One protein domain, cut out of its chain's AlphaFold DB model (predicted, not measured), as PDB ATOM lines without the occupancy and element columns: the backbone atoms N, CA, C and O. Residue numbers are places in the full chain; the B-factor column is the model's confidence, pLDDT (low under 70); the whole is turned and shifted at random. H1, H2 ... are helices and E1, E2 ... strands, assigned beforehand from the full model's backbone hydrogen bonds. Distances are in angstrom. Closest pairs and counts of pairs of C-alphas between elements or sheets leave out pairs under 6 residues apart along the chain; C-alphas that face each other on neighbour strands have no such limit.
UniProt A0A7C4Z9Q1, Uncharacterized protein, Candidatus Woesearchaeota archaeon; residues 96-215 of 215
ATOM      1  N   PHE A  96     -37.349 -34.955  54.566       98.62
ATOM      2  CA  PHE A  96     -38.353 -34.270  53.755       98.62
ATOM      3  C   PHE A  96     -39.753 -34.814  54.027       98.62
ATOM      4  O   PHE A  96     -39.948 -36.020  54.188       98.62
ATOM      5  N   THR A  97     -40.741 -33.924  54.045       98.50
ATOM      6  CA  THR A  97     -42.161 -34.291  54.094       98.50
ATOM      7  C   THR A  97     -42.847 -33.708  52.873       98.50
ATOM      8  O   THR A  97     -42.806 -32.501  52.661       98.50
ATOM      9  N   LEU A  98     -43.441 -34.568  52.055       97.88
ATOM     10  CA  LEU A  98     -44.017 -34.224  50.763       97.88
ATOM     11  C   LEU A  98     -45.516 -34.516  50.799       97.88
ATOM     12  O   LEU A  98     -45.934 -35.571  51.271       97.88
ATOM     13  N   THR A  99     -46.319 -33.610  50.262       96.12
ATOM     14  CA  THR A  99     -47.755 -33.815  50.053       96.12
ATOM     15  C   THR A  99     -48.067 -33.361  48.637       96.12
ATOM     16  O   THR A  99     -47.622 -32.284  48.247       96.12
ATOM     17  N   PHE A 100     -48.808 -34.156  47.874       93.00
ATOM     18  CA  PHE A 100     -49.180 -33.821  46.500       93.00
ATOM     19  C   PHE A 100     -50.696 -33.822  46.334       93.00
ATOM     20  O   PHE A 100     -51.389 -34.655  46.922       93.00
ATOM     21  N   ASN A 101     -51.196 -32.926  45.483       89.19
ATOM     22  CA  ASN A 101     -52.609 -32.895  45.103       89.19
ATOM     23  C   ASN A 101     -52.964 -34.038  44.148       89.19
ATOM     24  O   ASN A 101     -54.081 -34.554  44.179       89.19
ATOM     25  N   ILE A 102     -52.004 -34.446  43.314       91.19
ATOM     26  CA  ILE A 102     -52.141 -35.577  42.401       91.19
ATOM     27  C   ILE A 102     -50.972 -36.557  42.574       91.19
ATOM     28  O   ILE A 102     -49.859 -36.134  42.887       91.19
ATOM     29  N   PRO A 103     -51.192 -37.868  42.380       93.12
ATOM     30  CA  PRO A 103     -50.116 -38.850  42.435       93.12
ATOM     31  C   PRO A 103     -49.193 -38.723  41.219       93.12
ATOM     32  O   PRO A 103     -49.674 -38.546  40.097       93.12
ATOM     33  N   HIS A 104     -47.889 -38.917  41.425       94.06
ATOM     34  CA  HIS A 104     -46.882 -38.841  40.363       94.06
ATOM     35  C   HIS A 104     -46.127 -40.147  40.165       94.06
ATOM     36  O   HIS A 104     -45.861 -40.871  41.131       94.06
ATOM     37  N   ASP A 105     -45.765 -40.408  38.912       94.94
ATOM     38  CA  ASP A 105     -44.829 -41.462  38.522       94.94
ATOM     39  C   ASP A 105     -43.396 -41.031  38.862       94.94
ATOM     40  O   ASP A 105     -43.114 -39.838  38.980       94.94
ATOM     41  N   ASP A 106     -42.479 -41.980  39.039       95.56
ATOM     42  CA  ASP A 106     -41.032 -41.732  39.172       95.56
ATOM     43  C   ASP A 106     -40.584 -40.866  40.358       95.56
ATOM     44  O   ASP A 106     -39.424 -40.432  40.424       95.56
ATOM     45  N   LEU A 107     -41.473 -40.609  41.318       96.75
ATOM     46  CA  LEU A 107     -41.116 -39.899  42.541       96.75
ATOM     47  C   LEU A 107     -39.978 -40.621  43.243       96.75
ATOM     48  O   LEU A 107     -40.061 -41.820  43.500       96.75
ATOM     49  N   LEU A 108     -38.937 -39.883  43.609       97.81
ATOM     50  CA  LEU A 108     -37.745 -40.399  44.281       97.81
ATOM     51  C   LEU A 108     -36.961 -41.423  43.450       97.81
ATOM     52  O   LEU A 108     -36.154 -42.174  43.996       97.81
ATOM     53  N   SER A 109     -37.163 -41.474  42.134       96.56
ATOM     54  CA  SER A 109     -36.328 -42.303  41.276       96.56
ATOM     55  C   SER A 109     -34.867 -41.852  41.366       96.56
ATOM     56  O   SER A 109     -34.546 -40.687  41.142       96.56
ATOM     57  N   GLN A 110     -33.980 -42.815  41.614       96.19
ATOM     58  CA  GLN A 110     -32.524 -42.686  41.636       96.19
ATOM     59  C   GLN A 110     -31.977 -41.656  42.629       96.19
ATOM     60  O   GLN A 110     -30.807 -41.287  42.534       96.19
ATOM     61  N   VAL A 111     -32.759 -41.239  43.626       97.62
ATOM     62  CA  VAL A 111     -32.209 -40.462  44.742       97.62
ATOM     63  C   VAL A 111     -31.275 -41.341  45.579       97.62
ATOM     64  O   VAL A 111     -31.553 -42.514  45.842       97.62
ATOM     65  N   GLN A 112     -30.141 -40.775  45.977       98.06
ATOM     66  CA  GLN A 112     -29.043 -41.471  46.637       98.06
ATOM     67  C   GLN A 112     -28.757 -40.811  47.986       98.06
ATOM     68  O   GLN A 112     -28.241 -39.689  48.044       98.06
ATOM     69  N   GLY A 113     -29.083 -41.522  49.065       98.44
ATOM     70  CA  GLY A 113     -28.535 -41.268  50.394       98.44
ATOM     71  C   GLY A 113     -27.183 -41.964  50.588       98.44
ATOM     72  O   GLY A 113     -26.658 -42.618  49.684       98.44
ATOM     73  N   THR A 114     -26.634 -41.891  51.797       98.38
ATOM     74  CA  THR A 114     -25.465 -42.685  52.205       98.38
ATOM     75  C   THR A 114     -25.796 -43.551  53.412       98.38
ATOM     76  O   THR A 114     -26.798 -43.348  54.097       98.38
ATOM     77  N   LYS A 115     -24.948 -44.540  53.700       97.56
ATOM     78  CA  LYS A 115     -25.108 -45.388  54.885       97.56
ATOM     79  C   LYS A 115     -25.051 -44.568  56.179       97.56
ATOM     80  O   LYS A 115     -25.794 -44.854  57.115       97.56
ATOM     81  N   GLU A 116     -24.178 -43.569  56.226       97.69
ATOM     82  CA  GLU A 116     -23.955 -42.692  57.377       97.69
ATOM     83  C   GLU A 116     -25.071 -41.653  57.523       97.69
ATOM     84  O   GLU A 116     -25.429 -41.277  58.638       97.69
ATOM     85  N   GLN A 117     -25.650 -41.223  56.401       97.44
ATOM     86  CA  GLN A 117     -26.739 -40.259  56.360       97.44
ATOM     87  C   GLN A 117     -27.843 -40.746  55.411       97.44
ATOM     88  O   GLN A 117     -27.983 -40.237  54.306       97.44
ATOM     89  N   PRO A 118     -28.679 -41.715  55.814       98.12
ATOM     90  CA  PRO A 118     -29.782 -42.136  54.963       98.12
ATOM     91  C   PRO A 118     -30.720 -40.963  54.677       98.12
ATOM     92  O   PRO A 118     -31.011 -40.156  55.571       98.12
ATOM     93  N   LEU A 119     -31.211 -40.889  53.445       98.50
ATOM     94  CA  LEU A 119     -32.251 -39.944  53.063       98.50
ATOM     95  C   LEU A 119     -33.557 -40.376  53.746       98.50
ATOM     96  O   LEU A 119     -33.899 -41.553  53.726       98.50
ATOM     97  N   LYS A 120     -34.274 -39.461  54.396       98.81
ATOM     98  CA  LYS A 120     -35.541 -39.732  55.090       98.81
ATOM     99  C   LYS A 120     -36.642 -38.943  54.408       98.81
ATOM    100  O   LYS A 120     -36.551 -37.721  54.307       98.81
ATOM    101  N   ILE A 121     -37.664 -39.634  53.921       98.81
ATOM    102  CA  ILE A 121     -38.771 -38.998  53.210       98.81
ATOM    103  C   ILE A 121     -40.093 -39.567  53.706       98.81
ATOM    104  O   ILE A 121     -40.263 -40.780  53.808       98.81
ATOM    105  N   THR A 122     -41.035 -38.675  53.996       98.81
ATOM    106  CA  THR A 122     -42.437 -39.012  54.255       98.81
ATOM    107  C   THR A 122     -43.301 -38.422  53.149       98.81
ATOM    108  O   THR A 122     -43.230 -37.223  52.901       98.81
ATOM    109  N   ILE A 123     -44.123 -39.239  52.497       98.56
ATOM    110  CA  ILE A 123     -45.095 -38.811  51.487       98.56
ATOM    111  C   ILE A 123     -46.500 -38.956  52.079       98.56
ATOM    112  O   ILE A 123     -46.930 -40.062  52.394       98.56
ATOM    113  N   ASN A 124     -47.229 -37.850  52.225       98.38
ATOM    114  CA  ASN A 124     -48.582 -37.782  52.793       98.38
ATOM    115  C   ASN A 124     -49.697 -37.904  51.742       98.38
ATOM    116  O   ASN A 124     -50.788 -37.367  51.906       98.38
ATOM    117  N   SER A 125     -49.417 -38.590  50.641       96.75
ATOM    118  CA  SER A 125     -50.319 -38.751  49.503       96.75
ATOM    119  C   SER A 125     -50.030 -40.066  48.782       96.75
ATOM    120  O   SER A 125     -49.048 -40.749  49.079       96.75
ATOM    121  N   ASN A 126     -50.879 -40.428  47.820       97.81
ATOM    122  CA  ASN A 126     -50.607 -41.572  46.952       97.81
ATOM    123  C   ASN A 126     -49.439 -41.261  46.000       97.81
ATOM    124  O   ASN A 126     -49.219 -40.106  45.625       97.81
ATOM    125  N   THR A 127     -48.740 -42.301  45.560       97.44
ATOM    126  CA  THR A 127     -47.750 -42.247  44.475       97.44
ATOM    127  C   THR A 127     -48.211 -43.135  43.325       97.44
ATOM    128  O   THR A 127     -49.031 -44.033  43.527       97.44
ATOM    129  N   LYS A 128     -47.683 -42.918  42.120       96.56
ATOM    130  CA  LYS A 128     -47.897 -43.837  40.998       96.56
ATOM    131  C   LYS A 128     -46.700 -44.773  40.825       96.56
ATOM    132  O   LYS A 128     -46.087 -45.169  41.825       96.56
ATOM    133  N   ASP A 129     -46.431 -45.167  39.586       97.00
ATOM    134  CA  ASP A 129     -45.504 -46.222  39.242       97.00
ATOM    135  C   ASP A 129     -44.060 -45.763  39.456       97.00
ATOM    136  O   ASP A 129     -43.743 -44.570  39.448       97.00
ATOM    137  N   TYR A 130     -43.170 -46.727  39.680       96.94
ATOM    138  CA  TYR A 130     -41.724 -46.506  39.794       96.94
ATOM    139  C   TYR A 130     -41.307 -45.537  40.913       96.94
ATOM    140  O   TYR A 130     -40.194 -45.002  40.908       96.94
ATOM    141  N   CYS A 131     -42.159 -45.335  41.923       97.81
ATOM    142  CA  CYS A 131     -41.761 -44.587  43.109       97.81
ATOM    143  C   CYS A 131     -40.550 -45.260  43.774       97.81
ATOM    144  O   CYS A 131     -40.548 -46.471  43.988       97.81
ATOM    145  N   ALA A 132     -39.526 -44.474  44.101       98.06
ATOM    146  CA  ALA A 132     -38.246 -44.909  44.646       98.06
ATOM    147  C   ALA A 132     -37.427 -45.833  43.725       98.06
ATOM    148  O   ALA A 132     -36.500 -46.474  44.205       98.06
ATOM    149  N   TYR A 133     -37.711 -45.902  42.420       97.44
ATOM    150  CA  TYR A 133     -36.953 -46.729  41.471       97.44
ATOM    151  C   TYR A 133     -35.436 -46.496  41.555       97.44
ATOM    152  O   TYR A 133     -34.983 -45.358  41.457       97.44
ATOM    153  N   GLU A 134     -34.649 -47.563  41.720       97.06
ATOM    154  CA  GLU A 134     -33.177 -47.539  41.835       97.06
ATOM    155  C   GLU A 134     -32.628 -46.523  42.859       97.06
ATOM    156  O   GLU A 134     -31.500 -46.026  42.748       97.06
ATOM    157  N   SER A 135     -33.424 -46.193  43.877       98.06
ATOM    158  CA  SER A 135     -32.979 -45.361  44.993       98.06
ATOM    159  C   SER A 135     -32.057 -46.144  45.929       98.06
ATOM    160  O   SER A 135     -32.133 -47.376  46.014       98.06
ATOM    161  N   LYS A 136     -31.172 -45.440  46.646       98.50
ATOM    162  CA  LYS A 136     -30.288 -46.078  47.634       98.50
ATOM    163  C   LYS A 136     -30.250 -45.355  48.965       98.50
ATOM    164  O   LYS A 136     -30.305 -44.127  49.007       98.50
ATOM    165  N   HIS A 137     -30.092 -46.130  50.040       98.62
ATOM    166  CA  HIS A 137     -29.976 -45.627  51.415       98.62
ATOM    167  C   HIS A 137     -31.100 -44.647  51.772       98.62
ATOM    168  O   HIS A 137     -30.866 -43.503  52.168       98.62
ATOM    169  N   LEU A 138     -32.333 -45.112  51.598       98.56
ATOM    170  CA  LEU A 138     -33.545 -44.323  51.760       98.56
ATOM    171  C   LEU A 138     -34.416 -44.941  52.864       98.56
ATOM    172  O   LEU A 138     -34.613 -46.151  52.935       98.56
ATOM    173  N   ASN A 139     -34.942 -44.099  53.742       98.69
ATOM    174  CA  ASN A 139     -35.997 -44.426  54.686       98.69
ATOM    175  C   ASN A 139     -37.255 -43.709  54.198       98.69
ATOM    176  O   ASN A 139     -37.372 -42.491  54.351       98.69
ATOM    177  N   LEU A 140     -38.160 -44.456  53.579       98.81
ATOM    178  CA  LEU A 140     -39.340 -43.917  52.918       98.81
ATOM    179  C   LEU A 140     -40.600 -44.370  53.648       98.81
ATOM    180  O   LEU A 140     -40.828 -45.562  53.831       98.81
ATOM    181  N   THR A 141     -41.429 -43.413  54.048       98.88
ATOM    182  CA  THR A 141     -42.792 -43.668  54.524       98.88
ATOM    183  C   THR A 141     -43.784 -43.079  53.534       98.88
ATOM    184  O   THR A 141     -43.683 -41.905  53.194       98.88
ATOM    185  N   ILE A 142     -44.750 -43.872  53.088       98.75
ATOM    186  CA  ILE A 142     -45.833 -43.444  52.202       98.75
ATOM    187  C   ILE A 142     -47.148 -43.653  52.950       98.75
ATOM    188  O   ILE A 142     -47.540 -44.782  53.242       98.75
ATOM    189  N   ASN A 143     -47.832 -42.556  53.272       98.56
ATOM    190  CA  ASN A 143     -49.121 -42.542  53.970       98.56
ATOM    191  C   ASN A 143     -50.325 -42.716  53.025       98.56
ATOM    192  O   ASN A 143     -51.462 -42.477  53.422       98.56
ATOM    193  N   GLY A 144     -50.076 -43.131  51.784       98.00
ATOM    194  CA  GLY A 144     -51.079 -43.458  50.777       98.00
ATOM    195  C   GLY A 144     -50.788 -44.789  50.083       98.00
ATOM    196  O   GLY A 144     -49.973 -45.591  50.543       98.00
ATOM    197  N   ASN A 145     -51.468 -45.007  48.961       98.38
ATOM    198  CA  ASN A 145     -51.241 -46.136  48.064       98.38
ATOM    199  C   ASN A 145     -50.054 -45.864  47.133       98.38
ATOM    200  O   ASN A 145     -49.780 -44.708  46.799       98.38
ATOM    201  N   THR A 146     -49.410 -46.924  46.655       98.00
ATOM    202  CA  THR A 146     -48.367 -46.842  45.625       98.00
ATOM    203  C   THR A 146     -48.809 -47.535  44.344       98.00
ATOM    204  O   THR A 146     -49.523 -48.536  44.393       98.00
ATOM    205  N   GLY A 147     -48.337 -47.041  43.201       97.44
ATOM    206  CA  GLY A 147     -48.451 -47.740  41.924       97.44
ATOM    207  C   GLY A 147     -47.520 -48.950  41.817       97.44
ATOM    208  O   GLY A 147     -46.947 -49.430  42.805       97.44
ATOM    209  N   ASN A 148     -47.379 -49.439  40.592       97.19
ATOM    210  CA  ASN A 148     -46.567 -50.595  40.236       97.19
ATOM    211  C   ASN A 148     -45.070 -50.281  40.318       97.19
ATOM    212  O   ASN A 148     -44.636 -49.139  40.181       97.19
ATOM    213  N   ASN A 149     -44.246 -51.314  40.487       96.81
ATOM    214  CA  ASN A 149     -42.783 -51.214  40.485       96.81
ATOM    215  C   ASN A 149     -42.218 -50.246  41.544       96.81
ATOM    216  O   ASN A 149     -41.109 -49.727  41.392       96.81
ATOM    217  N   CYS A 150     -42.959 -49.989  42.628       97.44
ATOM    218  CA  CYS A 150     -42.433 -49.212  43.743       97.44
ATOM    219  C   CYS A 150     -41.195 -49.915  44.324       97.44
ATOM    220  O   CYS A 150     -41.188 -51.133  44.491       97.44
ATOM    221  N   ALA A 151     -40.133 -49.159  44.602       97.44
ATOM    222  CA  ALA A 151     -38.839 -49.654  45.070       97.44
ATOM    223  C   ALA A 151     -38.136 -50.659  44.138       97.44
ATOM    224  O   ALA A 151     -37.228 -51.378  44.571       97.44
ATOM    225  N   TYR A 152     -38.509 -50.714  42.858       96.94
ATOM    226  CA  TYR A 152     -37.826 -51.568  41.891       96.94
ATOM    227  C   TYR A 152     -36.333 -51.216  41.827       96.94
ATOM    228  O   TYR A 152     -35.967 -50.045  41.744       96.94
ATOM    229  N   GLY A 153     -35.458 -52.221  41.896       96.88
ATOM    230  CA  GLY A 153     -34.001 -52.068  41.809       96.88
ATOM    231  C   GLY A 153     -33.362 -51.261  42.947       96.88
ATOM    232  O   GLY A 153     -32.187 -50.918  42.859       96.88
ATOM    233  N   SER A 154     -34.111 -50.931  44.004       97.50
ATOM    234  CA  SER A 154     -33.596 -50.124  45.119       97.50
ATOM    235  C   SER A 154     -32.639 -50.907  46.010       97.50
ATOM    236  O   SER A 154     -32.786 -52.118  46.181       97.50
ATOM    237  N   GLU A 155     -31.695 -50.221  46.648       98.12
ATOM    238  CA  GLU A 155     -30.731 -50.854  47.553       98.12
ATOM    239  C   GLU A 155     -30.705 -50.168  48.923       98.12
ATOM    240  O   GLU A 155     -30.679 -48.943  49.019       98.12
ATOM    241  N   HIS A 156     -30.657 -50.943  50.009       98.00
ATOM    242  CA  HIS A 156     -30.614 -50.393  51.375       98.00
ATOM    243  C   HIS A 156     -31.805 -49.473  51.695       98.00
ATOM    244  O   HIS A 156     -31.635 -48.397  52.275       98.00
ATOM    245  N   LEU A 157     -33.005 -49.891  51.288       97.75
ATOM    246  CA  LEU A 157     -34.248 -49.156  51.501       97.75
ATOM    247  C   LEU A 157     -34.996 -49.703  52.727       97.75
ATOM    248  O   LEU A 157     -35.192 -50.911  52.857       97.75
ATOM    249  N   ASN A 158     -35.477 -48.813  53.593       98.31
ATOM    250  CA  ASN A 158     -36.513 -49.125  54.576       98.31
ATOM    251  C   ASN A 158     -37.803 -48.435  54.138       98.31
ATOM    252  O   ASN A 158     -37.951 -47.224  54.312       98.31
ATOM    253  N   LEU A 159     -38.713 -49.200  53.544       98.38
ATOM    254  CA  LEU A 159     -39.968 -48.705  52.997       98.38
ATOM    255  C   LEU A 159     -41.126 -49.082  53.918       98.38
ATOM    256  O   LEU A 159     -41.291 -50.246  54.264       98.38
ATOM    257  N   THR A 160     -41.943 -48.106  54.296       98.62
ATOM    258  CA  THR A 160     -43.237 -48.320  54.950       98.62
ATOM    259  C   THR A 160     -44.340 -47.757  54.066       98.62
ATOM    260  O   THR A 160     -44.322 -46.569  53.751       98.62
ATOM    261  N   ILE A 161     -45.302 -48.592  53.683       98.50
ATOM    262  CA  ILE A 161     -46.486 -48.204  52.915       98.50
ATOM    263  C   ILE A 161     -47.706 -48.429  53.803       98.50
ATOM    264  O   ILE A 161     -48.011 -49.559  54.191       98.50
ATOM    265  N   ASN A 162     -48.399 -47.344  54.141       98.38
ATOM    266  CA  ASN A 162     -49.597 -47.395  54.977       98.38
ATOM    267  C   ASN A 162     -50.884 -47.652  54.179       98.38
ATOM    268  O   ASN A 162     -51.916 -47.929  54.786       98.38
ATOM    269  N   GLY A 163     -50.827 -47.571  52.848       97.75
ATOM    270  CA  GLY A 163     -51.895 -47.991  51.945       97.75
ATOM    271  C   GLY A 163     -51.607 -49.325  51.253       97.75
ATOM    272  O   GLY A 163     -50.848 -50.163  51.746       97.75
ATOM    273  N   ASN A 164     -52.227 -49.499  50.089       98.06
ATOM    274  CA  ASN A 164     -52.048 -50.654  49.214       98.06
ATOM    275  C   ASN A 164     -50.866 -50.446  48.265       98.06
ATOM    276  O   ASN A 164     -50.562 -49.312  47.882       98.06
ATOM    277  N   THR A 165     -50.243 -51.540  47.835       97.19
ATOM    278  CA  THR A 165     -49.162 -51.514  46.845       97.19
ATOM    279  C   THR A 165     -49.642 -52.015  45.488       97.19
ATOM    280  O   THR A 165     -50.478 -52.914  45.407       97.19
ATOM    281  N   GLY A 166     -49.054 -51.489  44.415       96.50
ATOM    282  CA  GLY A 166     -49.152 -52.079  43.085       96.50
ATOM    283  C   GLY A 166     -48.277 -53.325  42.920       96.50
ATOM    284  O   GLY A 166     -47.588 -53.776  43.848       96.50
ATOM    285  N   GLU A 167     -48.307 -53.866  41.708       95.50
ATOM    286  CA  GLU A 167     -47.556 -55.047  41.285       95.50
ATOM    287  C   GLU A 167     -46.043 -54.807  41.322       95.50
ATOM    288  O   GLU A 167     -45.571 -53.671  41.219       95.50
ATOM    289  N   ASN A 168     -45.257 -55.884  41.414       94.81
ATOM    290  CA  ASN A 168     -43.791 -55.855  41.311       94.81
ATOM    291  C   ASN A 168     -43.097 -54.951  42.347       94.81
ATOM    292  O   ASN A 168     -41.967 -54.493  42.143       94.81
ATOM    293  N   SER A 169     -43.754 -54.684  43.477       94.00
ATOM    294  CA  SER A 169     -43.166 -53.886  44.551       94.00
ATOM    295  C   SER A 169     -41.908 -54.573  45.101       94.00
ATOM    296  O   SER A 169     -41.903 -55.765  45.419       94.00
ATOM    297  N   GLY A 170     -40.810 -53.821  45.165       94.44
ATOM    298  CA  GLY A 170     -39.495 -54.294  45.591       94.44
ATOM    299  C   GLY A 170     -38.757 -55.179  44.582       94.44
ATOM    300  O   GLY A 170     -37.720 -55.739  44.945       94.44
ATOM    301  N   LEU A 171     -39.245 -55.347  43.344       94.62
ATOM    302  CA  LEU A 171     -38.610 -56.216  42.342       94.62
ATOM    303  C   LEU A 171     -37.147 -55.829  42.094       94.62
ATOM    304  O   LEU A 171     -36.820 -54.660  41.940       94.62
ATOM    305  N   LEU A 172     -36.249 -56.820  42.097       94.38
ATOM    306  CA  LEU A 172     -34.787 -56.657  41.992       94.38
ATOM    307  C   LEU A 172     -34.117 -55.818  43.093       94.38
ATOM    308  O   LEU A 172     -32.912 -55.572  43.010       94.38
ATOM    309  N   SER A 173     -34.844 -55.401  44.130       95.81
ATOM    310  CA  SER A 173     -34.238 -54.656  45.233       95.81
ATOM    311  C   SER A 173     -33.291 -55.537  46.059       95.81
ATOM    312  O   SER A 173     -33.336 -56.769  45.980       95.81
ATOM    313  N   LYS A 174     -32.387 -54.919  46.827       95.94
ATOM    314  CA  LYS A 174     -31.380 -55.621  47.641       95.94
ATOM    315  C   LYS A 174     -31.212 -54.960  48.999       95.94
ATOM    316  O   LYS A 174     -31.143 -53.738  49.092       95.94
ATOM    317  N   ASN A 175     -31.038 -55.770  50.044       96.00
ATOM    318  CA  ASN A 175     -30.878 -55.282  51.419       96.00
ATOM    319  C   ASN A 175     -32.016 -54.326  51.826       96.00
ATOM    320  O   ASN A 175     -31.774 -53.305  52.468       96.00
ATOM    321  N   THR A 176     -33.236 -54.641  51.390       96.56
ATOM    322  CA  THR A 176     -34.415 -53.787  51.523       96.56
ATOM    323  C   THR A 176     -35.417 -54.439  52.464       96.56
ATOM    324  O   THR A 176     -35.651 -55.644  52.395       96.56
ATOM    325  N   THR A 177     -36.020 -53.638  53.337       97.50
ATOM    326  CA  THR A 177     -37.161 -54.044  54.162       97.50
ATOM    327  C   THR A 177     -38.398 -53.290  53.697       97.50
ATOM    328  O   THR A 177     -38.349 -52.065  53.562       97.50
ATOM    329  N   ILE A 178     -39.503 -54.002  53.472       97.50
ATOM    330  CA  ILE A 178     -40.785 -53.405  53.073       97.50
ATOM    331  C   ILE A 178     -41.845 -53.754  54.116       97.50
ATOM    332  O   ILE A 178     -42.182 -54.916  54.327       97.50
ATOM    333  N   THR A 179     -42.379 -52.732  54.775       98.31
ATOM    334  CA  THR A 179     -43.535 -52.835  55.665       98.31
ATOM    335  C   THR A 179     -44.785 -52.388  54.917       98.31
ATOM    336  O   THR A 179     -44.812 -51.272  54.403       98.31
ATOM    337  N   ILE A 180     -45.813 -53.233  54.856       97.50
ATOM    338  CA  ILE A 180     -47.070 -52.957  54.147       97.50
ATOM    339  C   ILE A 180     -48.224 -53.093  55.135       97.50
ATOM    340  O   ILE A 180     -48.419 -54.174  55.690       97.50
ATOM    341  N   ASN A 181     -48.997 -52.028  55.341       97.56
ATOM    342  CA  ASN A 181     -50.165 -52.056  56.231       97.56
ATOM    343  C   ASN A 181     -51.503 -52.201  55.477       97.56
ATOM    344  O   ASN A 181     -52.526 -52.489  56.096       97.56
ATOM    345  N   GLY A 182     -51.504 -52.041  54.150       96.88
ATOM    346  CA  GLY A 182     -52.626 -52.397  53.276       96.88
ATOM    347  C   GLY A 182     -52.437 -53.751  52.590       96.88
ATOM    348  O   GLY A 182     -51.802 -54.662  53.133       96.88
ATOM    349  N   THR A 183     -52.999 -53.883  51.388       96.94
ATOM    350  CA  THR A 183     -52.826 -55.061  50.527       96.94
ATOM    351  C   THR A 183     -51.576 -54.954  49.657       96.94
ATOM    352  O   THR A 183     -51.148 -53.858  49.290       96.94
ATOM    353  N   ILE A 184     -50.984 -56.101  49.321       95.50
ATOM    354  CA  ILE A 184     -49.863 -56.189  48.381       95.50
ATOM    355  C   ILE A 184     -50.354 -56.579  46.982       95.50
ATOM    356  O   ILE A 184     -51.229 -57.435  46.843       95.50
ATOM    357  N   GLY A 185     -49.787 -55.949  45.955       93.81
ATOM    358  CA  GLY A 185     -50.022 -56.302  44.556       93.81
ATOM    359  C   GLY A 185     -49.355 -57.617  44.139       93.81
ATOM    360  O   GLY A 185     -48.613 -58.241  44.903       93.81
ATOM    361  N   GLU A 186     -49.611 -58.044  42.902       91.81
ATOM    362  CA  GLU A 186     -49.069 -59.297  42.375       91.81
ATOM    363  C   GLU A 186     -47.551 -59.241  42.131       91.81
ATOM    364  O   GLU A 186     -46.951 -58.177  41.957       91.81
ATOM    365  N   TYR A 187     -46.930 -60.424  42.100       88.38
ATOM    366  CA  TYR A 187     -45.503 -60.626  41.809       88.38
ATOM    367  C   TYR A 187     -44.541 -59.810  42.692       88.38
ATOM    368  O   TYR A 187     -43.607 -59.188  42.173       88.38
ATOM    369  N   PRO A 188     -44.707 -59.797  44.031       85.88
ATOM    370  CA  PRO A 188     -43.728 -59.137  44.879       85.88
ATOM    371  C   PRO A 188     -42.371 -59.837  44.765       85.88
ATOM    372  O   PRO A 188     -42.257 -61.010  44.399       85.88
ATOM    373  N   SER A 189     -41.306 -59.103  45.058       86.25
ATOM    374  CA  SER A 189     -39.955 -59.648  44.968       86.25
ATOM    375  C   SER A 189     -39.639 -60.596  46.112       86.25
ATOM    376  O   SER A 189     -40.076 -60.365  47.231       86.25
ATOM    377  N   THR A 190     -38.809 -61.608  45.872       85.81
ATOM    378  CA  THR A 190     -38.289 -62.495  46.925       85.81
ATOM    379  C   THR A 190     -37.084 -61.923  47.672       85.81
ATOM    380  O   THR A 190     -36.658 -62.514  48.658       85.81
ATOM    381  N   ASN A 191     -36.511 -60.808  47.209       90.56
ATOM    382  CA  ASN A 191     -35.302 -60.235  47.804       90.56
ATOM    383  C   ASN A 191     -35.541 -59.387  49.068       90.56
ATOM    384  O   ASN A 191     -34.676 -59.417  49.946       90.56
ATOM    385  N   PRO A 192     -36.625 -58.591  49.184       92.50
ATOM    386  CA  PRO A 192     -36.936 -57.893  50.420       92.50
ATOM    387  C   PRO A 192     -37.348 -58.846  51.535       92.50
ATOM    388  O   PRO A 192     -38.024 -59.845  51.292       92.50
ATOM    389  N   THR A 193     -37.061 -58.443  52.769       95.50
ATOM    390  CA  THR A 193     -37.803 -58.944  53.928       95.50
ATOM    391  C   THR A 193     -39.078 -58.121  54.078       95.50
ATOM    392  O   THR A 193     -39.036 -56.884  54.122       95.50
ATOM    393  N   TYR A 194     -40.217 -58.799  54.178       96.69
ATOM    394  CA  TYR A 194     -41.514 -58.163  54.355       96.69
ATOM    395  C   TYR A 194     -41.946 -58.151  55.814       96.69
ATOM    396  O   TYR A 194     -41.683 -59.052  56.613       96.69
ATOM    397  N   THR A 195     -42.683 -57.112  56.162       97.62
ATOM    398  CA  THR A 195     -43.424 -57.021  57.411       97.62
ATOM    399  C   THR A 195     -44.826 -56.519  57.100       97.62
ATOM    400  O   THR A 195     -45.006 -55.660  56.242       97.62
ATOM    401  N   THR A 196     -45.833 -57.026  57.796       97.81
ATOM    402  CA  THR A 196     -47.200 -56.523  57.653       97.81
ATOM    403  C   THR A 196     -47.983 -56.730  58.944       97.81
ATOM    404  O   THR A 196     -47.663 -57.631  59.713       97.81
ATOM    405  N   ASN A 197     -48.991 -55.899  59.188       96.69
ATOM    406  CA  ASN A 197     -50.041 -56.147  60.184       96.69
ATOM    407  C   ASN A 197     -51.369 -56.580  59.526       96.69
ATOM    408  O   ASN A 197     -52.370 -56.793  60.208       96.69
ATOM    409  N   ASN A 198     -51.394 -56.694  58.195       97.75
ATOM    410  CA  ASN A 198     -52.552 -57.108  57.425       97.75
ATOM    411  C   ASN A 198     -52.514 -58.632  57.224       97.75
ATOM    412  O   ASN A 198     -51.598 -59.174  56.604       97.75
ATOM    413  N   GLN A 199     -53.530 -59.319  57.752       97.75
ATOM    414  CA  GLN A 199     -53.615 -60.780  57.716       97.75
ATOM    415  C   GLN A 199     -53.672 -61.335  56.282       97.75
ATOM    416  O   GLN A 199     -53.017 -62.334  55.996       97.75
ATOM    417  N   GLU A 200     -54.402 -60.681  55.377       96.81
ATOM    418  CA  GLU A 200     -54.514 -61.097  53.972       96.81
ATOM    419  C   GLU A 200     -53.161 -60.985  53.256       96.81
ATOM    420  O   GLU A 200     -52.709 -61.941  52.623       96.81
ATOM    421  N   THR A 201     -52.460 -59.861  53.433       97.06
ATOM    422  CA  THR A 201     -51.097 -59.665  52.914       97.06
ATOM    423  C   THR A 201     -50.132 -60.710  53.470       97.06
ATOM    424  O   THR A 201     -49.342 -61.282  52.716       97.06
ATOM    425  N   TYR A 202     -50.204 -61.005  54.773       98.00
ATOM    426  CA  TYR A 202     -49.367 -62.029  55.397       98.00
ATOM    427  C   TYR A 202     -49.622 -63.414  54.798       98.00
ATOM    428  O   TYR A 202     -48.673 -64.105  54.426       98.00
ATOM    429  N   GLU A 203     -50.886 -63.819  54.667       97.12
ATOM    430  CA  GLU A 203     -51.261 -65.117  54.101       97.12
ATOM    431  C   GLU A 203     -50.845 -65.244  52.637       97.12
ATOM    432  O   GLU A 203     -50.289 -66.276  52.251       97.12
ATOM    433  N   TYR A 204     -51.041 -64.193  51.836       95.94
ATOM    434  CA  TYR A 204     -50.586 -64.145  50.449       95.94
ATOM    435  C   TYR A 204     -49.067 -64.328  50.353       95.94
ATOM    436  O   TYR A 204     -48.591 -65.210  49.632       95.94
ATOM    437  N   LEU A 205     -48.297 -63.542  51.110       95.69
ATOM    438  CA  LEU A 205     -46.837 -63.618  51.106       95.69
ATOM    439  C   LEU A 205     -46.348 -64.988  51.598       95.69
ATOM    440  O   LEU A 205     -45.482 -65.612  50.983       95.69
ATOM    441  N   LYS A 206     -46.954 -65.513  52.666       96.19
ATOM    442  CA  LYS A 206     -46.575 -66.803  53.239       96.19
ATOM    443  C   LYS A 206     -46.869 -67.964  52.294       96.19
ATOM    444  O   LYS A 206     -46.014 -68.832  52.124       96.19
ATOM    445  N   LYS A 207     -48.043 -67.970  51.651       96.00
ATOM    446  CA  LYS A 207     -48.451 -68.987  50.666       96.00
ATOM    447  C   LYS A 207     -47.490 -69.059  49.478       96.00
ATOM    448  O   LYS A 207     -47.282 -70.138  48.931       96.00
ATOM    449  N   ASN A 208     -46.900 -67.928  49.104       93.94
ATOM    450  CA  ASN A 208     -45.954 -67.821  47.997       93.94
ATOM    451  C   ASN A 208     -44.474 -67.894  48.442       93.94
ATOM    452  O   ASN A 208     -43.585 -67.603  47.648       93.94
ATOM    453  N   ASN A 209     -44.198 -68.342  49.675       93.56
ATOM    454  CA  ASN A 209     -42.853 -68.552  50.237       93.56
ATOM    455  C   ASN A 209     -41.970 -67.292  50.337       93.56
ATOM    456  O   ASN A 209     -40.746 -67.392  50.270       93.56
ATOM    457  N   PHE A 210     -42.566 -66.115  50.529       94.12
ATOM    458  CA  PHE A 210     -41.812 -64.897  50.825       94.12
ATOM    459  C   PHE A 210     -41.352 -64.857  52.291       94.12
ATOM    460  O   PHE A 210     -42.017 -65.399  53.182       94.12
ATOM    461  N   ASP A 211     -40.220 -64.194  52.548       93.94
ATOM    462  CA  ASP A 211     -39.764 -63.880  53.904       93.94
ATOM    463  C   ASP A 211     -40.648 -62.772  54.489       93.94
ATOM    464  O   ASP A 211     -40.543 -61.608  54.100       93.94
ATOM    465  N   VAL A 212     -41.577 -63.144  55.370       96.81
ATOM    466  CA  VAL A 212     -42.581 -62.233  55.926       96.81
ATOM    467  C   VAL A 212     -42.785 -62.468  57.420       96.81
ATOM    468  O   VAL A 212     -42.894 -63.606  57.883       96.81
ATOM    469  N   THR A 213     -42.899 -61.369  58.166       97.12
ATOM    470  CA  THR A 213     -43.300 -61.356  59.581       97.12
ATOM    471  C   THR A 213     -44.629 -60.619  59.763       97.12
ATOM    472  O   THR A 213     -44.788 -59.503  59.264       97.12
ATOM    473  N   LEU A 214     -45.560 -61.227  60.505       95.19
ATOM    474  CA  LEU A 214     -46.793 -60.581  60.967       95.19
ATOM    475  C   LEU A 214     -46.514 -59.796  62.262       95.19
ATOM    476  O   LEU A 214     -45.869 -60.338  63.164       95.19
ATOM    477  N   ARG A 215     -46.971 -58.543  62.348       91.94
ATOM    478  CA  ARG A 215     -46.856 -57.672  63.531       91.94
ATOM    479  C   ARG A 215     -48.204 -57.339  64.145       91.94
ATOM    480  O   ARG A 215     -49.166 -57.158  63.371       91.94
TER     481      ARG A 215
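What this domain is: This is residues 96 to 215 of the 215 residues of an uncharacterized protein of Candidatus Woesearchaeota archaeon (UniProt A0A7C4Z9Q1). The chain winds in stacked turns with little regular structure; parallel strands E1 to E7 make one wall, a sheet in chain order, and H1, before E7, caps one end. The printed part has 120 residues, and the named elements, one helix and seven strands, hold under half of them; the class is mixed, helices and strands. The whole is compact, radius of gyration of the C-alphas 12.8 A, spans 35 by 32 by 22 A.

How they stand to each other: Step from E1, residues 96-98, to E2, 119-123, E3, 136-142, E4, 155-161, E5, 177-180, E6, 193-196, and E7, 212-214. Between E3 and E4, N 140 and O 158 are within hydrogen-bond range, 2.9 A. H1, residues 199-207, every O i to N i+4 pair within range, is on the sheet over E6 and E7, height 8.5 A. E6, H1 and E7 make a strand-helix-strand unit, parallel neighbours joined through a helix, its crossover right-handed.

Where its parts are: Find C-alpha 96 at (-38.353, -34.270, 53.755), where E1 begins; E7 ends at C-alpha 214, (-46.793, -60.581, 60.967). E4 spans 16.9 A.

The domain as a whole: The printed part has no cut; the five links from E1 to E6 are long. No printed residue is under 70.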